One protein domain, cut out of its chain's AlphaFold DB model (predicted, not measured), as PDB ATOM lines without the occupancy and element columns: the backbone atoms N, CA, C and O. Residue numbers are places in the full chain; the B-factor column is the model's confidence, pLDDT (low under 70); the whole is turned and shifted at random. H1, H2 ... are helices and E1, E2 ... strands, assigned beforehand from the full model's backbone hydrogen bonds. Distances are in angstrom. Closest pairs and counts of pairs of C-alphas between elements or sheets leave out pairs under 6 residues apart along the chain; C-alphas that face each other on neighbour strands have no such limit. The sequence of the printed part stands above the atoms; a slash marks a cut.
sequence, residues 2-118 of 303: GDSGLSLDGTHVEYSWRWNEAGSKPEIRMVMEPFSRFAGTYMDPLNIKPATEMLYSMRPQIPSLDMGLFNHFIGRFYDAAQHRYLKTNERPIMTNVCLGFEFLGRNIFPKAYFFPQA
ATOM      1  N   GLY A   2      22.307  -2.767 -30.204       59.94
ATOM      2  CA  GLY A   2      21.724  -3.868 -29.431       59.94
ATOM      3  C   GLY A   2      21.864  -5.136 -30.257       59.94
ATOM      4  O   GLY A   2      21.408  -5.119 -31.394       59.94
ATOM      5  N   ASP A   3      22.522  -6.163 -29.730       69.62
ATOM      6  CA  ASP A   3      22.740  -7.413 -30.461       69.62
ATOM      7  C   ASP A   3      21.394  -8.114 -30.714       69.62
ATOM      8  O   ASP A   3      20.543  -8.184 -29.818       69.62
ATOM      9  N   SER A   4      21.180  -8.592 -31.943       80.81
ATOM     10  CA  SER A   4      19.990  -9.362 -32.309       80.81
ATOM     11  C   SER A   4      20.143 -10.820 -31.890       80.81
ATOM     12  O   SER A   4      21.182 -11.427 -32.110       80.81
ATOM     13  N   GLY A   5      19.084 -11.422 -31.356       78.62
ATOM     14  CA  GLY A   5      18.979 -12.869 -31.169       78.62
ATOM     15  C   GLY A   5      18.578 -13.628 -32.440       78.62
ATOM     16  O   GLY A   5      18.273 -14.813 -32.352       78.62
ATOM     17  N   LEU A   6      18.510 -12.965 -33.603       83.19
ATOM     18  CA  LEU A   6      18.180 -13.606 -34.879       83.19
ATOM     19  C   LEU A   6      19.289 -14.547 -35.361       83.19
ATOM     20  O   LEU A   6      18.983 -15.602 -35.908       83.19
ATOM     21  N   SER A   7      20.547 -14.157 -35.180       79.44
ATOM     22  CA  SER A   7      21.722 -14.882 -35.659       79.44
ATOM     23  C   SER A   7      22.786 -14.976 -34.566       79.44
ATOM     24  O   SER A   7      22.839 -14.160 -33.647       79.44
ATOM     25  N   LEU A   8      23.671 -15.968 -34.687       75.94
ATOM     26  CA  LEU A   8      24.764 -16.195 -33.732       75.94
ATOM     27  C   LEU A   8      25.768 -15.032 -33.671       75.94
ATOM     28  O   LEU A   8      26.407 -14.824 -32.645       75.94
ATOM     29  N   ASP A   9      25.914 -14.281 -34.761       78.81
ATOM     30  CA  ASP A   9      26.831 -13.142 -34.862       78.81
ATOM     31  C   ASP A   9      26.190 -11.800 -34.458       78.81
ATOM     32  O   ASP A   9      26.800 -10.743 -34.626       78.81
ATOM     33  N   GLY A  10      24.956 -11.826 -33.942       79.56
ATOM     34  CA  GLY A  10      24.229 -10.637 -33.503       79.56
ATOM     35  C   GLY A  10      23.695  -9.760 -34.638       79.56
ATOM     36  O   GLY A  10      23.153  -8.681 -34.369       79.56
ATOM     37  N   THR A  11      23.844 -10.175 -35.900       87.12
ATOM     38  CA  THR A  11      23.350  -9.421 -37.054       87.12
ATOM     39  C   THR A  11      21.823  -9.424 -37.142       87.12
ATOM     40  O   THR A  11      21.116 -10.350 -36.760       87.12
ATOM     41  N   HIS A  12      21.278  -8.332 -37.675       90.62
ATOM     42  CA  HIS A  12      19.831  -8.120 -37.747       90.62
ATOM     43  C   HIS A  12      19.185  -8.697 -39.012       90.62
ATOM     44  O   HIS A  12      18.008  -8.425 -39.248       90.62
ATOM     45  N   VAL A  13      19.920  -9.421 -39.861       93.12
ATOM     46  CA  VAL A  13      19.427  -9.954 -41.141       93.12
ATOM     47  C   VAL A  13      20.018 -11.336 -41.391       93.12
ATOM     48  O   VAL A  13      21.228 -11.508 -41.340       93.12
ATOM     49  N   GLU A  14      19.169 -12.282 -41.779       92.81
ATOM     50  CA  GLU A  14      19.553 -13.614 -42.237       92.81
ATOM     51  C   GLU A  14      18.893 -13.916 -43.590       92.81
ATOM     52  O   GLU A  14      17.701 -13.663 -43.795       92.81
ATOM     53  N   TYR A  15      19.651 -14.496 -44.522       93.19
ATOM     54  CA  TYR A  15      19.121 -15.008 -45.786       93.19
ATOM     55  C   TYR A  15      19.024 -16.530 -45.752       93.19
ATOM     56  O   TYR A  15      19.898 -17.210 -45.223       93.19
ATOM     57  N   SER A  16      17.991 -17.085 -46.383       93.19
ATOM     58  CA  SER A  16      17.875 -18.533 -46.562       93.19
ATOM     59  C   SER A  16      17.349 -18.909 -47.941       93.19
ATOM     60  O   SER A  16      16.552 -18.196 -48.555       93.19
ATOM     61  N   TRP A  17      17.776 -20.076 -48.421       92.19
ATOM     62  CA  TRP A  17      17.225 -20.697 -49.620       92.19
ATOM     63  C   TRP A  17      16.153 -21.713 -49.256       92.19
ATOM     64  O   TRP A  17      16.377 -22.650 -48.486       92.19
ATOM     65  N   ARG A  18      14.989 -21.585 -49.883       91.06
ATOM     66  CA  ARG A  18      13.952 -22.607 -49.858       91.06
ATOM     67  C   ARG A  18      14.062 -23.474 -51.103       91.06
ATOM     68  O   ARG A  18      13.737 -23.044 -52.206       91.06
ATOM     69  N   TRP A  19      14.429 -24.728 -50.891       90.19
ATOM     70  CA  TRP A  19      14.441 -25.763 -51.917       90.19
ATOM     71  C   TRP A  19      13.127 -26.550 -51.841       90.19
ATOM     72  O   TRP A  19      12.907 -27.255 -50.855       90.19
ATOM     73  N   ASN A  20      12.248 -26.411 -52.842       79.06
ATOM     74  CA  ASN A  20      10.910 -27.024 -52.867       79.06
ATOM     75  C   ASN A  20      10.928 -28.434 -53.479       79.06
ATOM     76  O   ASN A  20      11.481 -29.359 -52.899       79.06
ATOM     77  N   GLU A  21      10.332 -28.638 -54.641       81.38
ATOM     78  CA  GLU A  21      10.255 -29.945 -55.289       81.38
ATOM     79  C   GLU A  21      11.393 -30.117 -56.295       81.38
ATOM     80  O   GLU A  21      12.037 -29.143 -56.705       81.38
ATOM     81  N   ALA A  22      11.651 -31.363 -56.694       79.50
ATOM     82  CA  ALA A  22      12.546 -31.632 -57.814       79.50
ATOM     83  C   ALA A  22      12.075 -30.838 -59.047       79.50
ATOM     84  O   ALA A  22      10.883 -30.771 -59.332       79.50
ATOM     85  N   GLY A  23      13.001 -30.183 -59.748       78.69
ATOM     86  CA  GLY A  23      12.678 -29.341 -60.907       78.69
ATOM     87  C   GLY A  23      12.372 -27.871 -60.589       78.69
ATOM     88  O   GLY A  23      12.520 -27.004 -61.453       78.69
ATOM     89  N   SER A  24      11.975 -27.549 -59.354       86.12
ATOM     90  CA  SER A  24      11.608 -26.178 -58.976       86.12
ATOM     91  C   SER A  24      12.829 -25.318 -58.640       86.12
ATOM     92  O   SER A  24      13.770 -25.775 -57.988       86.12
ATOM     93  N   LYS A  25      12.818 -24.053 -59.082       88.75
ATOM     94  CA  LYS A  25      13.872 -23.087 -58.750       88.75
ATOM     95  C   LYS A  25      13.848 -22.779 -57.246       88.75
ATOM     96  O   LYS A  25      12.758 -22.544 -56.721       88.75
ATOM     97  N   PRO A  26      15.005 -22.730 -56.557       90.56
ATOM     98  CA  PRO A  26      15.043 -22.312 -55.165       90.56
ATOM     99  C   PRO A  26      14.565 -20.863 -55.013       90.56
ATOM    100  O   PRO A  26      14.880 -19.992 -55.829       90.56
ATOM    101  N   GLU A  27      13.808 -20.613 -53.951       90.38
ATOM    102  CA  GLU A  27      13.309 -19.285 -53.584       90.38
ATOM    103  C   GLU A  27      14.207 -18.683 -52.503       90.38
ATOM    104  O   GLU A  27      14.622 -19.380 -51.575       90.38
ATOM    105  N   ILE A  28      14.481 -17.382 -52.597       89.94
ATOM    106  CA  ILE A  28      15.167 -16.646 -51.532       89.94
ATOM    107  C   ILE A  28      14.144 -16.224 -50.489       89.94
ATOM    108  O   ILE A  28      13.038 -15.771 -50.807       89.94
ATOM    109  N   ARG A  29      14.549 -16.333 -49.233       95.19
ATOM    110  CA  ARG A  29      13.887 -15.712 -48.100       95.19
ATOM    111  C   ARG A  29      14.874 -14.834 -47.358       95.19
ATOM    112  O   ARG A  29      16.073 -15.098 -47.356       95.19
ATOM    113  N   MET A  30      14.333 -13.829 -46.699       95.75
ATOM    114  CA  MET A  30      15.069 -12.985 -45.773       95.75
ATOM    115  C   MET A  30      14.303 -12.946 -44.461       95.75
ATOM    116  O   MET A  30      13.084 -12.782 -44.474       95.75
ATOM    117  N   VAL A  31      14.995 -13.089 -43.343       96.19
ATOM    118  CA  VAL A  31      14.476 -12.752 -42.021       96.19
ATOM    119  C   VAL A  31      15.284 -11.574 -41.509       96.19
ATOM    120  O   VAL A  31      16.468 -11.457 -41.799       96.19
ATOM    121  N   MET A  32      14.640 -10.668 -40.791       95.81
ATOM    122  CA  MET A  32      15.324  -9.567 -40.140       95.81
ATOM    123  C   MET A  32      14.680  -9.228 -38.804       95.81
ATOM    124  O   MET A  32      13.478  -9.426 -38.630       95.81
ATOM    125  N   GLU A  33      15.458  -8.658 -37.894       95.31
ATOM    126  CA  GLU A  33      14.949  -7.929 -36.735       95.31
ATOM    127  C   GLU A  33      15.029  -6.429 -37.042       95.31
ATOM    128  O   GLU A  33      16.108  -5.836 -36.935       95.31
ATOM    129  N   PRO A  34      13.919  -5.777 -37.443       95.06
ATOM    130  CA  PRO A  34      13.916  -4.335 -37.626       95.06
ATOM    131  C   PRO A  34      14.325  -3.632 -36.330       95.06
ATOM    132  O   PRO A  34      13.864  -3.979 -35.244       95.06
ATOM    133  N   PHE A  35      15.176  -2.619 -36.450       92.12
ATOM    134  CA  PHE A  35      15.761  -1.918 -35.313       92.12
ATOM    135  C   PHE A  35      15.673  -0.404 -35.505       92.12
ATOM    136  O   PHE A  35      15.705   0.109 -36.625       92.12
ATOM    137  N   SER A  36      15.597   0.333 -34.398       91.50
ATOM    138  CA  SER A  36      15.724   1.791 -34.395       91.50
ATOM    139  C   SER A  36      16.591   2.264 -33.235       91.50
ATOM    140  O   SER A  36      16.784   1.556 -32.252       91.50
ATOM    141  N   ARG A  37      17.025   3.529 -33.278       91.19
ATOM    142  CA  ARG A  37      17.746   4.179 -32.166       91.19
ATOM    143  C   ARG A  37      16.985   4.205 -30.829       91.19
ATOM    144  O   ARG A  37      17.560   4.614 -29.828       91.19
ATOM    145  N   PHE A  38      15.695   3.864 -30.823       91.50
ATOM    146  CA  PHE A  38      14.853   3.847 -29.627       91.50
ATOM    147  C   PHE A  38      14.714   2.457 -28.999       91.50
ATOM    148  O   PHE A  38      14.189   2.361 -27.890       91.50
ATOM    149  N   ALA A  39      15.184   1.407 -29.671       89.31
ATOM    150  CA  ALA A  39      15.144   0.045 -29.166       89.31
ATOM    151  C   ALA A  39      15.865  -0.073 -27.812       89.31
ATOM    152  O   ALA A  39      16.956   0.471 -27.625       89.31
ATOM    153  N   GLY A  40      15.230  -0.749 -26.855       85.38
ATOM    154  CA  GLY A  40      15.741  -0.919 -25.492       85.38
ATOM    155  C   GLY A  40      15.705   0.354 -24.639       85.38
ATOM    156  O   GLY A  40      16.115   0.333 -23.481       85.38
ATOM    157  N   THR A  41      15.208   1.476 -25.169       88.06
ATOM    158  CA  THR A  41      15.014   2.714 -24.399       88.06
ATOM    159  C   THR A  41      13.608   2.774 -23.808       88.06
ATOM    160  O   THR A  41      12.734   1.986 -24.158       88.06
ATOM    161  N   TYR A  42      13.332   3.782 -22.975       88.38
ATOM    162  CA  TYR A  42      11.968   4.072 -22.514       88.38
ATOM    163  C   TYR A  42      10.970   4.259 -23.670       88.38
ATOM    164  O   TYR A  42       9.795   3.952 -23.522       88.38
ATOM    165  N   MET A  43      11.428   4.728 -24.834       89.31
ATOM    166  CA  MET A  43      10.557   4.970 -25.983       89.31
ATOM    167  C   MET A  43      10.163   3.693 -26.727       89.31
ATOM    168  O   MET A  43       9.107   3.685 -27.357       89.31
ATOM    169  N   ASP A  44      10.975   2.641 -26.681       90.62
ATOM    170  CA  ASP A  44      10.650   1.332 -27.254       90.62
ATOM    171  C   ASP A  44      11.387   0.220 -26.494       90.62
ATOM    172  O   ASP A  44      12.399  -0.305 -26.972       90.62
ATOM    173  N   PRO A  45      10.903  -0.143 -25.292       88.25
ATOM    174  CA  PRO A  45      11.604  -1.085 -24.425       88.25
ATOM    175  C   PRO A  45      11.828  -2.460 -25.058       88.25
ATOM    176  O   PRO A  45      12.752  -3.164 -24.666       88.25
ATOM    177  N   LEU A  46      10.965  -2.849 -26.003       88.62
ATOM    178  CA  LEU A  46      10.888  -4.201 -26.558       88.62
ATOM    179  C   LEU A  46      11.322  -4.293 -28.023       88.62
ATOM    180  O   LEU A  46      11.250  -5.376 -28.597       88.62
ATOM    181  N   ASN A  47      11.738  -3.181 -28.635       91.62
ATOM    182  CA  ASN A  47      12.039  -3.118 -30.067       91.62
ATOM    183  C   ASN A  47      10.868  -3.608 -30.956       91.62
ATOM    184  O   ASN A  47      11.064  -4.301 -31.951       91.62
ATOM    185  N   ILE A  48       9.619  -3.294 -30.592       92.62
ATOM    186  CA  ILE A  48       8.426  -3.759 -31.338       92.62
ATOM    187  C   ILE A  48       8.019  -2.754 -32.421       92.62
ATOM    188  O   ILE A  48       7.427  -3.122 -33.448       92.62
ATOM    189  N   LYS A  49       8.303  -1.465 -32.203       94.12
ATOM    190  CA  LYS A  49       7.823  -0.395 -33.084       94.12
ATOM    191  C   LYS A  49       8.399  -0.492 -34.498       94.12
ATOM    192  O   LYS A  49       7.596  -0.401 -35.425       94.12
ATOM    193  N   PRO A  50       9.704  -0.760 -34.710       96.12
ATOM    194  CA  PRO A  50      10.271  -0.824 -36.056       96.12
ATOM    195  C   PRO A  50       9.615  -1.890 -36.938       96.12
ATOM    196  O   PRO A  50       9.294  -1.620 -38.093       96.12
ATOM    197  N   ALA A  51       9.339  -3.077 -36.388       96.81
ATOM    198  CA  ALA A  51       8.648  -4.137 -37.121       96.81
ATOM    199  C   ALA A  51       7.215  -3.731 -37.496       96.81
ATOM    200  O   ALA A  51       6.768  -3.946 -38.624       96.81
ATOM    201  N   THR A  52       6.517  -3.083 -36.562       96.62
ATOM    202  CA  THR A  52       5.160  -2.570 -36.776       96.62
ATOM    203  C   THR A  52       5.136  -1.508 -37.881       96.62
ATOM    204  O   THR A  52       4.357  -1.615 -38.830       96.62
ATOM    205  N   GLU A  53       6.009  -0.502 -37.795       97.06
ATOM    206  CA  GLU A  53       6.119   0.593 -38.766       97.06
ATOM    207  C   GLU A  53       6.470   0.081 -40.166       97.06
ATOM    208  O   GLU A  53       5.837   0.485 -41.146       97.06
ATOM    209  N   MET A  54       7.416  -0.860 -40.259       97.19
ATOM    210  CA  MET A  54       7.812  -1.463 -41.528       97.19
ATOM    211  C   MET A  54       6.627  -2.154 -42.210       97.19
ATOM    212  O   MET A  54       6.321  -1.832 -43.359       97.19
ATOM    213  N   LEU A  55       5.897  -3.028 -41.507       97.62
ATOM    214  CA  LEU A  55       4.737  -3.719 -42.081       97.62
ATOM    215  C   LEU A  55       3.631  -2.744 -42.516       97.62
ATOM    216  O   LEU A  55       3.093  -2.887 -43.616       97.62
ATOM    217  N   TYR A  56       3.324  -1.715 -41.715       97.31
ATOM    218  CA  TYR A  56       2.358  -0.684 -42.118       97.31
ATOM    219  C   TYR A  56       2.803   0.070 -43.378       97.31
ATOM    220  O   TYR A  56       1.971   0.316 -44.254       97.31
ATOM    221  N   SER A  57       4.095   0.382 -43.511       96.62
ATOM    222  CA  SER A  57       4.644   1.067 -44.692       96.62
ATOM    223  C   SER A  57       4.569   0.225 -45.976       96.62
ATOM    224  O   SER A  57       4.498   0.771 -47.077       96.62
ATOM    225  N   MET A  58       4.535  -1.105 -45.844       95.50
ATOM    226  CA  MET A  58       4.462  -2.048 -46.964       95.50
ATOM    227  C   MET A  58       3.032  -2.278 -47.469       95.50
ATOM    228  O   MET A  58       2.860  -2.714 -48.608       95.50
ATOM    229  N   ARG A  59       1.998  -1.952 -46.678       94.81
ATOM    230  CA  ARG A  59       0.581  -2.175 -47.039       94.81
ATOM    231  C   ARG A  59       0.176  -1.629 -48.413       94.81
ATOM    232  O   ARG A  59      -0.505  -2.351 -49.131       94.81
ATOM    233  N   PRO A  60       0.585  -0.413 -48.830       94.19
ATOM    234  CA  PRO A  60       0.221   0.102 -50.151       94.19
ATOM    235  C   PRO A  60       0.825  -0.701 -51.313       94.19
ATOM    236  O   PRO A  60       0.329  -0.618 -52.431       94.19
ATOM    237  N   GLN A  61       1.902  -1.451 -51.062       93.62
ATOM    238  CA  GLN A  61       2.664  -2.189 -52.074       93.62
ATOM    239  C   GLN A  61       2.322  -3.684 -52.099       93.62
ATOM    240  O   GLN A  61       2.583  -4.353 -53.096       93.62
ATOM    241  N   ILE A  62       1.740  -4.213 -51.018       94.50
ATOM    242  CA  ILE A  62       1.421  -5.634 -50.858       94.50
ATOM    243  C   ILE A  62      -0.077  -5.767 -50.558       94.50
ATOM    244  O   ILE A  62      -0.470  -5.734 -49.392       94.50
ATOM    245  N   PRO A  63      -0.928  -5.944 -51.587       90.88
ATOM    246  CA  PRO A  63      -2.381  -6.003 -51.416       90.88
ATOM    247  C   PRO A  63      -2.868  -7.117 -50.483       90.88
ATOM    248  O   PRO A  63      -3.919  -6.982 -49.868       90.88
ATOM    249  N   SER A  64      -2.115  -8.217 -50.377       91.19
ATOM    250  CA  SER A  64      -2.441  -9.345 -49.498       91.19
ATOM    251  C   SER A  64      -2.032  -9.134 -48.039       91.19
ATOM    252  O   SER A  64      -2.352  -9.981 -47.208       91.19
ATOM    253  N   LEU A  65      -1.284  -8.068 -47.723       96.38
ATOM    254  CA  LEU A  65      -0.796  -7.811 -46.372       96.38
ATOM    255  C   LEU A  65      -1.956  -7.367 -45.480       96.38
ATOM    256  O   LEU A  65      -2.565  -6.315 -45.702       96.38
ATOM    257  N   ASP A  66      -2.200  -8.137 -44.424       96.69
ATOM    258  CA  ASP A  66      -3.204  -7.831 -43.411       96.69
ATOM    259  C   ASP A  66      -2.582  -7.822 -42.011       96.69
ATOM    260  O   ASP A  66      -1.844  -8.726 -41.622       96.69
ATOM    261  N   MET A  67      -2.880  -6.771 -41.247       97.31
ATOM    262  CA  MET A  67      -2.297  -6.545 -39.919       97.31
ATOM    263  C   MET A  67      -3.109  -7.185 -38.786       97.31
ATOM    264  O   MET A  67      -2.718  -7.059 -37.626       97.31
ATOM    265  N   GLY A  68      -4.236  -7.841 -39.074       95.75
ATOM    266  CA  GLY A  68      -5.167  -8.368 -38.081       95.75
ATOM    267  C   GLY A  68      -4.506  -9.342 -37.109       95.75
ATOM    268  O   GLY A  68      -4.516  -9.098 -35.902       95.75
ATOM    269  N   LEU A  69      -3.868 -10.402 -37.623       94.94
ATOM    270  CA  LEU A  69      -3.146 -11.364 -36.779       94.94
ATOM    271  C   LEU A  69      -1.926 -10.742 -36.097       94.94
ATOM    272  O   LEU A  69      -1.687 -11.013 -34.924       94.94
ATOM    273  N   PHE A  70      -1.178  -9.887 -36.799       96.88
ATOM    274  CA  PHE A  70      -0.015  -9.220 -36.217       96.88
ATOM    275  C   PHE A  70      -0.409  -8.393 -34.987       96.88
ATOM    276  O   PHE A  70       0.107  -8.617 -33.894       96.88
ATOM    277  N   ASN A  71      -1.386  -7.495 -35.136       95.88
ATOM    278  CA  ASN A  71      -1.877  -6.659 -34.043       95.88
ATOM    279  C   ASN A  71      -2.491  -7.500 -32.913       95.88
ATOM    280  O   ASN A  71      -2.306  -7.174 -31.740       95.88
ATOM    281  N   HIS A  72      -3.194  -8.588 -33.253       93.50
ATOM    282  CA  HIS A  72      -3.745  -9.520 -32.272       93.50
ATOM    283  C   HIS A  72      -2.650 -10.118 -31.381       93.50
ATOM    284  O   HIS A  72      -2.741 -10.025 -30.157       93.50
ATOM    285  N   PHE A  73      -1.600 -10.691 -31.978       94.06
ATOM    286  CA  PHE A  73      -0.530 -11.335 -31.217       94.06
ATOM    287  C   PHE A  73       0.353 -10.335 -30.475       94.06
ATOM    288  O   PHE A  73       0.740 -10.624 -29.346       94.06
ATOM    289  N   ILE A  74       0.579  -9.132 -31.015       93.44
ATOM    290  CA  ILE A  74       1.230  -8.058 -30.250       93.44
ATOM    291  C   ILE A  74       0.457  -7.765 -28.957       93.44
ATOM    292  O   ILE A  74       1.054  -7.762 -27.882       93.44
ATOM    293  N   GLY A  75      -0.864  -7.579 -29.045       91.44
ATOM    294  CA  GLY A  75      -1.704  -7.294 -27.879       91.44
ATOM    295  C   GLY A  75      -1.848  -8.463 -26.897       91.44
ATOM    296  O   GLY A  75      -2.168  -8.239 -25.732       91.44
ATOM    297  N   ARG A  76      -1.620  -9.706 -27.344       90.44
ATOM    298  CA  ARG A  76      -1.656 -10.902 -26.487       90.44
ATOM    299  C   ARG A  76      -0.330 -11.190 -25.796       90.44
ATOM    300  O   ARG A  76      -0.337 -11.588 -24.637       90.44
ATOM    301  N   PHE A  77       0.783 -11.004 -26.496       89.12
ATOM    302  CA  PHE A  77       2.107 -11.369 -26.000       89.12
ATOM    303  C   PHE A  77       2.791 -10.270 -25.198       89.12
ATOM    304  O   PHE A  77       3.571 -10.573 -24.294       89.12
ATOM    305  N   TYR A  78       2.516  -9.006 -25.512       86.94
ATOM    306  CA  TYR A  78       3.235  -7.882 -24.931       86.94
ATOM    307  C   TYR A  78       2.260  -6.946 -24.220       86.94
ATOM    308  O   TYR A  78       1.444  -6.268 -24.839       86.94
ATOM    309  N   ASP A  79       2.370  -6.911 -22.892       79.62
ATOM    310  CA  ASP A  79       1.617  -6.006 -22.017       79.62
ATOM    311  C   ASP A  79       1.854  -4.538 -22.415       79.62
ATOM    312  O   ASP A  79       2.950  -4.180 -22.835       79.62
ATOM    313  N   ALA A  80       0.865  -3.666 -22.230       76.38
ATOM    314  CA  ALA A  80       1.021  -2.220 -22.368       76.38
ATOM    315  C   ALA A  80       2.049  -1.634 -21.376       76.38
ATOM    316  O   ALA A  80       2.708  -0.633 -21.669       76.38
ATOM    317  N   ALA A  81       2.254  -2.268 -20.217       80.38
ATOM    318  CA  ALA A  81       3.235  -1.870 -19.206       80.38
ATOM    319  C   ALA A  81       4.685  -2.291 -19.546       80.38
ATOM    320  O   ALA A  81       5.450  -2.690 -18.663       80.38
ATOM    321  N   GLN A  82       5.097  -2.170 -20.814       77.31
ATOM    322  CA  GLN A  82       6.393  -2.643 -21.337       77.31
ATOM    323  C   GLN A  82       7.610  -2.078 -20.592       77.31
ATOM    324  O   GLN A  82       8.636  -2.738 -20.462       77.31
ATOM    325  N   HIS A  83       7.495  -0.875 -20.031       79.69
ATOM    326  CA  HIS A  83       8.567  -0.217 -19.282       79.69
ATOM    327  C   HIS A  83       9.042  -1.004 -18.051       79.69
ATOM    328  O   HIS A  83      10.152  -0.766 -17.577       79.69
ATOM    329  N   ARG A  84       8.241  -1.949 -17.528       77.50
ATOM    330  CA  ARG A  84       8.673  -2.834 -16.429       77.50
ATOM    331  C   ARG A  84       9.914  -3.645 -16.804       77.50
ATOM    332  O   ARG A  84      10.785  -3.845 -15.966       77.50
ATOM    333  N   TYR A  85      10.026  -4.010 -18.078       73.12
ATOM    334  CA  TYR A  85      11.127  -4.805 -18.605       73.12
ATOM    335  C   TYR A  85      12.455  -4.045 -18.686       73.12
ATOM    336  O   TYR A  85      13.493  -4.671 -18.822       73.12
ATOM    337  N   LEU A  86      12.448  -2.714 -18.544       75.56
ATOM    338  CA  LEU A  86      13.682  -1.934 -18.381       75.56
ATOM    339  C   LEU A  86      14.256  -2.032 -16.965       75.56
ATOM    340  O   LEU A  86      15.393  -1.634 -16.729       75.56
ATOM    341  N   LYS A  87      13.446  -2.482 -16.001       72.62
ATOM    342  CA  LYS A  87      13.825  -2.580 -14.588       72.62
ATOM    343  C   LYS A  87      14.171  -4.004 -14.179       72.62
ATOM    344  O   LYS A  87      14.861  -4.183 -13.181       72.62
ATOM    345  N   THR A  88      13.675  -4.997 -14.913       63.00
ATOM    346  CA  THR A  88      13.909  -6.405 -14.620       63.00
ATOM    347  C   THR A  88      14.868  -6.992 -15.651       63.00
ATOM    348  O   THR A  88      14.615  -6.942 -16.849       63.00
ATOM    349  N   ASN A  89      15.990  -7.560 -15.196       58.88
ATOM    350  CA  ASN A  89      16.973  -8.224 -16.064       58.88
ATOM    351  C   ASN A  89      16.522  -9.657 -16.437       58.88
ATOM    352  O   ASN A  89      17.329 -10.567 -16.576       58.88
ATOM    353  N   GLU A  90      15.209  -9.884 -16.506       56.88
ATOM    354  CA  GLU A  90      14.551 -11.201 -16.492       56.88
ATOM    355  C   GLU A  90      14.340 -11.781 -17.900       56.88
ATOM    356  O   GLU A  90      13.357 -12.483 -18.154       56.88
ATOM    357  N   ARG A  91      15.198 -11.437 -18.862       60.34
ATOM    358  CA  ARG A  91      14.971 -11.790 -20.267       60.34
ATOM    359  C   ARG A  91      16.054 -12.728 -20.784       60.34
ATOM    360  O   ARG A  91      17.168 -12.270 -21.003       60.34
ATOM    361  N   PRO A  92      15.725 -14.013 -21.011       51.84
ATOM    362  CA  PRO A  92      16.657 -14.949 -21.630       51.84
ATOM    363  C   PRO A  92      16.859 -14.664 -23.130       51.84
ATOM    364  O   PRO A  92      17.947 -14.908 -23.639       51.84
ATOM    365  N   ILE A  93      15.849 -14.100 -23.814       60.03
ATOM    366  CA  ILE A  93      15.897 -13.694 -25.230       60.03
ATOM    367  C   ILE A  93      15.623 -12.186 -25.328       60.03
ATOM    368  O   ILE A  93      14.618 -11.694 -24.804       60.03
ATOM    369  N   MET A  94      16.517 -11.451 -25.993       71.50
ATOM    370  CA  MET A  94      16.411  -9.992 -26.150       71.50
ATOM    371  C   MET A  94      15.462  -9.589 -27.285       71.50
ATOM    372  O   MET A  94      14.663  -8.661 -27.124       71.50
ATOM    373  N   THR A  95      15.509 -10.320 -28.398       85.62
ATOM    374  CA  THR A  95      14.636 -10.135 -29.561       85.62
ATOM    375  C   THR A  95      13.193 -10.477 -29.222       85.62
ATOM    376  O   THR A  95      12.913 -11.527 -28.652       85.62
ATOM    377  N   ASN A  96      12.257  -9.598 -29.591       89.19
ATOM    378  CA  ASN A  96      10.825  -9.828 -29.370       89.19
ATOM    379  C   ASN A  96      10.087 -10.082 -30.686       89.19
ATOM    380  O   ASN A  96       9.202 -10.933 -30.722       89.19
ATOM    381  N   VAL A  97      10.439  -9.369 -31.763       94.25
ATOM    382  CA  VAL A  97       9.751  -9.483 -33.054       94.25
ATOM    383  C   VAL A  97      10.743  -9.484 -34.213       94.25
ATOM    384  O   VAL A  97      11.459  -8.508 -34.412       94.25
ATOM    385  N   CYS A  98      10.703 -10.536 -35.031       96.31
ATOM    386  CA  CYS A  98      11.380 -10.578 -36.330       96.31
ATOM    387  C   CYS A  98      10.362 -10.573 -37.469       96.31
ATOM    388  O   CYS A  98       9.238 -11.059 -37.322       96.31
ATOM    389  N   LEU A  99      10.769 -10.074 -38.632       97.94
ATOM    390  CA  LEU A  99      10.004 -10.131 -39.871       97.94
ATOM    391  C   LEU A  99      10.671 -11.078 -40.861       97.94
ATOM    392  O   LEU A  99      11.872 -10.996 -41.085       97.94
ATOM    393  N   GLY A 100       9.886 -11.960 -41.472       97.38
ATOM    394  CA  GLY A 100      10.319 -12.799 -42.586       97.38
ATOM    395  C   GLY A 100       9.701 -12.336 -43.897       97.38
ATOM    396  O   GLY A 100       8.560 -11.892 -43.926       97.38
ATOM    397  N   PHE A 101      10.415 -12.500 -44.999       96.31
ATOM    398  CA  PHE A 101       9.955 -12.161 -46.337       96.31
ATOM    399  C   PHE A 101      10.261 -13.321 -47.274       96.31
ATOM    400  O   PHE A 101      11.413 -13.733 -47.413       96.31
ATOM    401  N   GLU A 102       9.223 -13.862 -47.911       94.44
ATOM    402  CA  GLU A 102       9.387 -14.797 -49.026       94.44
ATOM    403  C   GLU A 102       9.206 -14.043 -50.340       94.44
ATOM    404  O   GLU A 102       8.206 -13.340 -50.521       94.44
ATOM    405  N   PHE A 103      10.163 -14.208 -51.251       91.38
ATOM    406  CA  PHE A 103      10.155 -13.564 -52.560       91.38
ATOM    407  C   PHE A 103       9.792 -14.594 -53.630       91.38
ATOM    408  O   PHE A 103      10.626 -15.403 -54.041       91.38
ATOM    409  N   LEU A 104       8.539 -14.569 -54.090       87.31
ATOM    410  CA  LEU A 104       8.043 -15.474 -55.128       87.31
ATOM    411  C   LEU A 104       7.710 -14.682 -56.392       87.31
ATOM    412  O   LEU A 104       6.637 -14.086 -56.532       87.31
ATOM    413  N   GLY A 105       8.657 -14.668 -57.329       84.12
ATOM    414  CA  GLY A 105       8.559 -13.848 -58.531       84.12
ATOM    415  C   GLY A 105       8.514 -12.363 -58.172       84.12
ATOM    416  O   GLY A 105       9.495 -11.819 -57.680       84.12
ATOM    417  N   ARG A 106       7.377 -11.706 -58.429       85.25
ATOM    418  CA  ARG A 106       7.140 -10.291 -58.079       85.25
ATOM    419  C   ARG A 106       6.349 -10.103 -56.783       85.25
ATOM    420  O   ARG A 106       6.106  -8.969 -56.387       85.25
ATOM    421  N   ASN A 107       5.931 -11.196 -56.151       90.19
ATOM    422  CA  ASN A 107       5.131 -11.158 -54.937       90.19
ATOM    423  C   ASN A 107       6.033 -11.274 -53.711       90.19
ATOM    424  O   ASN A 107       6.964 -12.084 -53.685       90.19
ATOM    425  N   ILE A 108       5.717 -10.485 -52.689       93.31
ATOM    426  CA  ILE A 108       6.359 -10.531 -51.378       93.31
ATOM    427  C   ILE A 108       5.325 -11.060 -50.391       93.31
ATOM    428  O   ILE A 108       4.210 -10.544 -50.335       93.31
ATOM    429  N   PHE A 109       5.704 -12.062 -49.602       94.88
ATOM    430  CA  PHE A 109       4.855 -12.632 -48.555       94.88
ATOM    431  C   PHE A 109       5.481 -12.385 -47.180       94.88
ATOM    432  O   PHE A 109       6.351 -13.160 -46.763       94.88
ATOM    433  N   PRO A 110       5.063 -11.317 -46.475       97.06
ATOM    434  CA  PRO A 110       5.585 -11.005 -45.156       97.06
ATOM    435  C   PRO A 110       5.127 -12.020 -44.104       97.06
ATOM    436  O   PRO A 110       4.016 -12.558 -44.147       97.06
ATOM    437  N   LYS A 111       6.000 -12.259 -43.136       97.88
ATOM    438  CA  LYS A 111       5.806 -13.090 -41.951       97.88
ATOM    439  C   LYS A 111       6.257 -12.315 -40.730       97.88
ATOM    440  O   LYS A 111       7.127 -11.455 -40.843       97.88
ATOM    441  N   ALA A 112       5.708 -12.652 -39.577       97.94
ATOM    442  CA  ALA A 112       6.182 -12.138 -38.300       97.94
ATOM    443  C   ALA A 112       6.464 -13.300 -37.353       97.94
ATOM    444  O   ALA A 112       5.737 -14.293 -37.360       97.94
ATOM    445  N   TYR A 113       7.516 -13.166 -36.559       96.44
ATOM    446  CA  TYR A 113       7.922 -14.113 -35.532       96.44
ATOM    447  C   TYR A 113       7.915 -13.394 -34.191       96.44
ATOM    448  O   TYR A 113       8.500 -12.321 -34.087       96.44
ATOM    449  N   PHE A 114       7.249 -13.969 -33.196       94.31
ATOM    450  CA  PHE A 114       7.093 -13.403 -31.862       94.31
ATOM    451  C   PHE A 114       7.765 -14.306 -30.838       94.31
ATOM    452  O   PHE A 114       7.467 -15.501 -30.799       94.31
ATOM    453  N   PHE A 115       8.585 -13.718 -29.973       89.94
ATOM    454  CA  PHE A 115       9.316 -14.396 -28.901       89.94
ATOM    455  C   PHE A 115       8.772 -13.939 -27.532       89.94
ATOM    456  O   PHE A 115       9.334 -13.039 -26.902       89.94
ATOM    457  N   PRO A 116       7.599 -14.435 -27.099       86.44
ATOM    458  CA  PRO A 116       6.990 -14.054 -25.827       86.44
ATOM    459  C   PRO A 116       7.581 -14.825 -24.641       86.44
ATOM    460  O   PRO A 116       8.097 -15.923 -24.794       86.44
ATOM    461  N   GLN A 117       7.393 -14.307 -23.422       77.94
ATOM    462  CA  GLN A 117       7.706 -15.061 -22.195       77.94
ATOM    463  C   GLN A 117       6.728 -16.223 -21.940       77.94
ATOM    464  O   GLN A 117       7.105 -17.225 -21.343       77.94
ATOM    465  N   ALA A 118       5.466 -16.087 -22.362       80.00
ATOM    466  CA  ALA A 118       4.430 -17.101 -22.186       80.00
ATOM    467  C   ALA A 118       3.627 -17.254 -23.480       80.00
ATOM    468  O   ALA A 118       2.829 -16.387 -23.836       80.00
TER     469      ALA A 118
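What this domain is: This is residues 2 to 118 of the 303 residues of the protein "Aromatic prenyltransferase" of Colletotrichum salicis (UniProt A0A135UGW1). Picture a strongly twisted sheet of four strands, with helix H1 packed along E3 and E4 on one face and helix H2 packed beside H1's half of the sheet, near E4. The hairpin E1 and E2 makes the other half of the sheet, and residues 20 to 25 at its turn stick out; the short helix H3 lies near the far end of the long axis. The printed part has 117 residues, with three named helices and four named strands in the order E1 E2 H1 H2 H3 E3 E4; the sheet runs E1 - E2 - E3 - E4, all antiparallel. The class is mixed, helices and strands, but under half of the residues, 53 of 117, are in named elements. The whole is only just compact, close to loose, with a radius of gyration of the C-alphas of 15.6 A, and elongated, spanning 53 by 32 by 27 A.

How they stand to each other: Begin at E1, residues 13 to 18, and set it beside E2, residues 27 to 32: the two form an antiparallel hairpin at 156 degrees, where N 14 and O 31 are 2.8 A apart and N 29 and O 16 are 2.8 A apart, both within hydrogen-bond range. On the other side of E2 look for E3, residues 97 to 104, antiparallel to it at 162 degrees, with N 101 and O 30 within hydrogen-bond range at 2.7 A. E3 forms a second antiparallel hairpin, at 158 degrees, with E4, residues 107 to 114; there N 111 and O 100 are within hydrogen-bond range at 2.7 A. E1 and E4 are the edge strands. H1, residues 49 to 58, is on the sheet at a height over the sheet of 9.8 A; it lies over E3 and E4 and runs along the strands, at 13 degrees to E3 on the local plane. The closest C-alphas of H1 and E3 are those of Ala 51 and Leu 99, 6.7 A apart. H2, residues 68 to 77, is on the sheet too; its closest C-alphas to E4 are those of Phe 70 and Ala 112, 7.2 A apart. H1 and H2 make two layers with the sheet, helices on one face of it, yet they are only just apart from each other, with 8.4 A between their closest C-alphas. H3, residues 82 to 86, is not on the sheet and is apart from H1 and from H2. Every O i to N i+4 pair is within hydrogen-bond range in H1 and H2; in H3 it is 0 of 1, beside 2 of 2 O i to N i+3 pairs.

Where its parts are: Find C-alpha 13 at (19.427, -9.954, -41.141); from there E1 runs 16.3 A to Arg 18, and E2 comes back over 16.7 A from Glu 27 to Met 32. Next find C-alpha 49 at (7.823, -0.395, -33.084), where H1 begins; it ends at Met 58, 14.4 A away. H2, from Gly 68 to Phe 77, is also 14.4 A long, and H3, from Gln 82 to Leu 86, is 7.9 A. E3 runs 22.9 A from Val 97 to Leu 104, and E4 runs 23.3 A from Asn 107 to C-alpha 114 at (7.093, -13.403, -31.862).

The domain as a whole: The two C-alphas farthest apart, those of Gly 23 and Lys 87, are 53.5 A from each other. The printed part, residues 2 to 118, has no cut. The link from E2 to H1, residues 33 to 48, is long; those from H2 to H3 and from E3 to E4 are tight. Look at the B-factor column for the model's confidence: the mean pLDDT of the printed part is 87.6, and residues 2 to 3 and 88 to 93 are under 70.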